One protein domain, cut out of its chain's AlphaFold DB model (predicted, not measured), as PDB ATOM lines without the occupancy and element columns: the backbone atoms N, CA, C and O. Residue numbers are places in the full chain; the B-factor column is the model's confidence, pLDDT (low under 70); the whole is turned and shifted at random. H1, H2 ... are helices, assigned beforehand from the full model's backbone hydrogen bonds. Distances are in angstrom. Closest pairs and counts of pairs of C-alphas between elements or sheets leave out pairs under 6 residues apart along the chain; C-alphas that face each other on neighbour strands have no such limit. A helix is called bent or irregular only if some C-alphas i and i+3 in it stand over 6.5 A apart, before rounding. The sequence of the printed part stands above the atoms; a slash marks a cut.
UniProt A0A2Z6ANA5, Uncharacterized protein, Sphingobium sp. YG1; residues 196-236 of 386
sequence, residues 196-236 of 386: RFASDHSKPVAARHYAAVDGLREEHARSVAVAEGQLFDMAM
ATOM      1  N   ARG A 196     136.692 135.705  72.882       58.78
ATOM      2  CA  ARG A 196     137.910 136.480  72.585       58.78
ATOM      3  C   ARG A 196     139.115 135.957  73.372       58.78
ATOM      4  O   ARG A 196     140.240 136.055  72.906       58.78
ATOM      5  N   PHE A 197     138.856 135.339  74.523       59.50
ATOM      6  CA  PHE A 197     139.864 134.776  75.420       59.50
ATOM      7  C   PHE A 197     140.309 133.336  75.076       59.50
ATOM      8  O   PHE A 197     141.471 132.978  75.282       59.50
ATOM      9  N   ALA A 198     139.412 132.483  74.567       58.53
ATOM     10  CA  ALA A 198     139.696 131.070  74.286       58.53
ATOM     11  C   ALA A 198     140.506 130.875  72.984       58.53
ATOM     12  O   ALA A 198     140.009 130.320  72.006       58.53
ATOM     13  N   SER A 199     141.755 131.344  72.968       61.66
ATOM     14  CA  SER A 199     142.667 131.282  71.814       61.66
ATOM     15  C   SER A 199     143.371 129.925  71.647       61.66
ATOM     16  O   SER A 199     143.772 129.549  70.547       61.66
ATOM     17  N   ASP A 200     143.540 129.169  72.734       58.75
ATOM     18  CA  ASP A 200     144.443 128.010  72.816       58.75
ATOM     19  C   ASP A 200     143.852 126.782  73.539       58.75
ATOM     20  O   ASP A 200     144.528 125.750  73.652       58.75
ATOM     21  N   HIS A 201     142.602 126.889  74.001       63.56
ATOM     22  CA  HIS A 201     141.811 125.846  74.658       63.56
ATOM     23  C   HIS A 201     140.378 125.848  74.112       63.56
ATOM     24  O   HIS A 201     139.913 126.846  73.564       63.56
ATOM     25  N   SER A 202     139.644 124.750  74.307       69.38
ATOM     26  CA  SER A 202     138.198 124.760  74.070       69.38
ATOM     27  C   SER A 202     137.505 125.723  75.044       69.38
ATOM     28  O   SER A 202     137.971 125.928  76.169       69.38
ATOM     29  N   LYS A 203     136.365 126.298  74.636       69.62
ATOM     30  CA  LYS A 203     135.585 127.228  75.476       69.62
ATOM     31  C   LYS A 203     135.264 126.658  76.871       69.62
ATOM     32  O   LYS A 203     135.448 127.399  77.833       69.62
ATOM     33  N   PRO A 204     134.882 125.372  77.036       70.62
ATOM     34  CA  PRO A 204     134.634 124.804  78.365       70.62
ATOM     35  C   PRO A 204     135.880 124.768  79.261       70.62
ATOM     36  O   PRO A 204     135.793 125.050  80.453       70.62
ATOM     37  N   VAL A 205     137.052 124.458  78.695       76.12
ATOM     38  CA  VAL A 205     138.326 124.424  79.436       76.12
ATOM     39  C   VAL A 205     138.754 125.838  79.825       76.12
ATOM     40  O   VAL A 205     139.170 126.063  80.961       76.12
ATOM     41  N   ALA A 206     138.613 126.795  78.905       72.88
ATOM     42  CA  ALA A 206     138.868 128.207  79.162       72.88
ATOM     43  C   ALA A 206     137.974 128.742  80.296       72.88
ATOM     44  O   ALA A 206     138.474 129.369  81.230       72.88
ATOM     45  N   ALA A 207     136.678 128.417  80.251       71.50
ATOM     46  CA  ALA A 207     135.715 128.813  81.268       71.50
ATOM     47  C   ALA A 207     136.074 128.241  82.646       71.50
ATOM     48  O   ALA A 207     136.291 129.004  83.581       71.50
ATOM     49  N   ARG A 208     136.224 126.916  82.770       76.50
ATOM     50  CA  ARG A 208     136.434 126.260  84.074       76.50
ATOM     51  C   ARG A 208     137.763 126.601  84.744       76.50
ATOM     52  O   ARG A 208     137.817 126.705  85.959       76.50
ATOM     53  N   HIS A 209     138.851 126.715  83.982       72.69
ATOM     54  CA  HIS A 209     140.189 126.814  84.580       72.69
ATOM     55  C   HIS A 209     140.726 128.237  84.713       72.69
ATOM     56  O   HIS A 209     141.741 128.421  85.394       72.69
ATOM     57  N   TYR A 210     140.097 129.211  84.051       70.12
ATOM     58  CA  TYR A 210     140.628 130.571  83.970       70.12
ATOM     59  C   TYR A 210     139.580 131.675  84.144       70.12
ATOM     60  O   TYR A 210     139.964 132.757  84.573       70.12
ATOM     61  N   ALA A 211     138.299 131.426  83.842       69.19
ATOM     62  CA  ALA A 211     137.235 132.420  84.017       69.19
ATOM     63  C   ALA A 211     136.422 132.190  85.299       69.19
ATOM     64  O   ALA A 211     136.181 133.133  86.033       69.19
ATOM     65  N   ALA A 212     136.038 130.948  85.597       73.38
ATOM     66  CA  ALA A 212     135.295 130.567  86.797       73.38
ATOM     67  C   ALA A 212     136.254 130.300  87.970       73.38
ATOM     68  O   ALA A 212     136.444 129.159  88.388       73.38
ATOM     69  N   VAL A 213     136.924 131.351  88.443       75.75
ATOM     70  CA  VAL A 213     137.818 131.300  89.610       75.75
ATOM     71  C   VAL A 213     137.369 132.323  90.648       75.75
ATOM     72  O   VAL A 213     136.941 133.414  90.282       75.75
ATOM     73  N   ASP A 214     137.511 132.000  91.934       74.50
ATOM     74  CA  ASP A 214     136.977 132.820  93.038       74.50
ATOM     75  C   ASP A 214     137.449 134.277  93.002       74.50
ATOM     76  O   ASP A 214     136.679 135.191  93.283       74.50
ATOM     77  N   GLY A 215     138.691 134.511  92.565       70.44
ATOM     78  CA  GLY A 215     139.259 135.853  92.414       70.44
ATOM     79  C   GLY A 215     138.607 136.725  91.332       70.44
ATOM     80  O   GLY A 215     139.060 137.844  91.132       70.44
ATOM     81  N   LEU A 216     137.601 136.224  90.608       74.94
ATOM     82  CA  LEU A 216     136.805 136.974  89.625       74.94
ATOM     83  C   LEU A 216     135.327 137.111  90.028       74.94
ATOM     84  O   LEU A 216     134.554 137.719  89.291       74.94
ATOM     85  N   ARG A 217     134.926 136.582  91.193       77.38
ATOM     86  CA  ARG A 217     133.524 136.548  91.635       77.38
ATOM     87  C   ARG A 217     132.897 137.941  91.728       77.38
ATOM     88  O   ARG A 217     131.762 138.119  91.304       77.38
ATOM     89  N   GLU A 218     133.626 138.920  92.259       76.69
ATOM     90  CA  GLU A 218     133.134 140.303  92.360       76.69
ATOM     91  C   GLU A 218     132.901 140.934  90.989       76.69
ATOM     92  O   GLU A 218     131.927 141.656  90.799       76.69
ATOM     93  N   GLU A 219     133.751 140.616  90.015       74.25
ATOM     94  CA  GLU A 219     133.618 141.128  88.652       74.25
ATOM     95  C   GLU A 219     132.436 140.502  87.920       74.25
ATOM     96  O   GLU A 219     131.713 141.180  87.186       74.25
ATOM     97  N   HIS A 220     132.191 139.210  88.153       79.62
ATOM     98  CA  HIS A 220     130.983 138.550  87.663       79.62
ATOM     99  C   HIS A 220     129.730 139.145  88.298       79.62
ATOM    100  O   HIS A 220     128.793 139.452  87.570       79.62
ATOM    101  N   ALA A 221     129.728 139.366  89.615       79.31
ATOM    102  CA  ALA A 221     128.602 139.977  90.319       79.31
ATOM    103  C   ALA A 221     128.312 141.396  89.806       79.31
ATOM    104  O   ALA A 221     127.165 141.704  89.492       79.31
ATOM    105  N   ARG A 222     129.348 142.229  89.621       77.44
ATOM    106  CA  ARG A 222     129.207 143.559  89.004       77.44
ATOM    107  C   ARG A 222     128.637 143.480  87.588       77.44
ATOM    108  O   ARG A 222     127.753 144.256  87.246       77.44
ATOM    109  N   SER A 223     129.100 142.529  86.779       76.31
ATOM    110  CA  SER A 223     128.592 142.346  85.411       76.31
ATOM    111  C   SER A 223     127.116 141.930  85.390       76.31
ATOM    112  O   SER A 223     126.369 142.406  84.540       76.31
ATOM    113  N   VAL A 224     126.694 141.066  86.321       81.44
ATOM    114  CA  VAL A 224     125.285 140.670  86.480       81.44
ATOM    115  C   VAL A 224     124.440 141.867  86.901       81.44
ATOM    116  O   VAL A 224     123.466 142.153  86.221       81.44
ATOM    117  N   ALA A 225     124.851 142.617  87.926       78.44
ATOM    118  CA  ALA A 225     124.107 143.786  88.398       78.44
ATOM    119  C   ALA A 225     123.930 144.855  87.302       78.44
ATOM    120  O   ALA A 225     122.849 145.417  87.147       78.44
ATOM    121  N   VAL A 226     124.969 145.101  86.493       74.94
ATOM    122  CA  VAL A 226     124.871 145.997  85.326       74.94
ATOM    123  C   VAL A 226     123.864 145.467  84.305       74.94
ATOM    124  O   VAL A 226     123.042 146.232  83.808       74.94
ATOM    125  N   ALA A 227     123.908 144.169  83.990       73.62
ATOM    126  CA  ALA A 227     122.978 143.563  83.041       73.62
ATOM    127  C   ALA A 227     121.530 143.581  83.558       73.62
ATOM    128  O   ALA A 227     120.615 143.877  82.794       73.62
ATOM    129  N   GLU A 228     121.316 143.302  84.844       83.75
ATOM    130  CA  GLU A 228     120.008 143.386  85.500       83.75
ATOM    131  C   GLU A 228     119.457 144.812  85.459       83.75
ATOM    132  O   GLU A 228     118.306 144.993  85.072       83.75
ATOM    133  N   GLY A 229     120.284 145.820  85.762       79.81
ATOM    134  CA  GLY A 229     119.897 147.229  85.651       79.81
ATOM    135  C   GLY A 229     119.486 147.611  84.227       79.81
ATOM    136  O   GLY A 229     118.417 148.173  84.023       79.81
ATOM    137  N   GLN A 230     120.271 147.212  83.220       79.25
ATOM    138  CA  GLN A 230     119.936 147.461  81.812       79.25
ATOM    139  C   GLN A 230     118.624 146.787  81.389       79.25
ATOM    140  O   GLN A 230     117.812 147.393  80.693       79.25
ATOM    141  N   LEU A 231     118.406 145.536  81.802       83.56
ATOM    142  CA  LEU A 231     117.166 144.815  81.510       83.56
ATOM    143  C   LEU A 231     115.965 145.451  82.212       83.56
ATOM    144  O   LEU A 231     114.896 145.546  81.607       83.56
ATOM    145  N   PHE A 232     116.140 145.901  83.454       84.75
ATOM    146  CA  PHE A 232     115.117 146.630  84.191       84.75
ATOM    147  C   PHE A 232     114.753 147.934  83.473       84.75
ATOM    148  O   PHE A 232     113.579 148.155  83.187       84.75
ATOM    149  N   ASP A 233     115.742 148.741  83.086       80.81
ATOM    150  CA  ASP A 233     115.523 150.005  82.375       80.81
ATOM    151  C   ASP A 233     114.792 149.811  81.042       80.81
ATOM    152  O   ASP A 233     113.914 150.605  80.696       80.81
ATOM    153  N   MET A 234     115.124 148.742  80.308       81.44
ATOM    154  CA  MET A 234     114.434 148.365  79.072       81.44
ATOM    155  C   MET A 234     112.985 147.938  79.331       81.44
ATOM    156  O   MET A 234     112.086 148.346  78.599       81.44
ATOM    157  N   ALA A 235     112.750 147.119  80.358       84.88
ATOM    158  CA  ALA A 235     111.416 146.631  80.703       84.88
ATOM    159  C   ALA A 235     110.503 147.735  81.261       84.88
ATOM    160  O   ALA A 235     109.282 147.654  81.124       84.88
ATOM    161  N   MET A 236     111.093 148.754  81.883       88.44
ATOM    162  CA  MET A 236     110.394 149.874  82.512       88.44
ATOM    163  C   MET A 236     110.382 151.141  81.657       88.44
ATOM    164  O   MET A 236     109.973 152.201  82.132       88.44
TER     165      MET A 236
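Overview. This is residues 196 to 236 of the 386 residues of an uncharacterized protein of Sphingobium sp. YG1 (UniProt A0A2Z6ANA5). A short helix, H1, and a long helix, H2, meet at their ends and make a corner, with H2 reaching away as a long arm. H2 makes most of the length, and no second layer packs on it. The 41 printed residues have two named helices, H1 then H2, and no named strand: the class is all helix. The whole is only just extended, close to loose, with a radius of gyration of the C-alphas of 13.7 A and spans of 41 by 19 by 12 A.

Arrangement. Residues 196 to 202 come before H1, residues 203 to 211. A tight link of 2 residues leads to H2, residues 214 to 235, and the two helices meet only through their link. Residues 221 to 236, of which 221 to 235 belong to H2, stand free. In H1 every O i to N i+4 pair is within hydrogen-bond range; in H2 16 of 18 are.

Along the chain. H1 begins at C-alpha 203 (135.585, 127.228, 75.476) and measures 10.1 A. H2 measures 31.6 A and ends at C-alpha 235 (111.416, 146.631, 80.703). H2 is irregular: C-alphas 215 and 218 are 7.6 A apart.

Size, cuts and confidence. The C-alphas of Asp 200 and Met 236, the two farthest apart, are 41.6 A apart. The printed part has no cut. Residues 196 to 203 and 211 have pLDDT under 70.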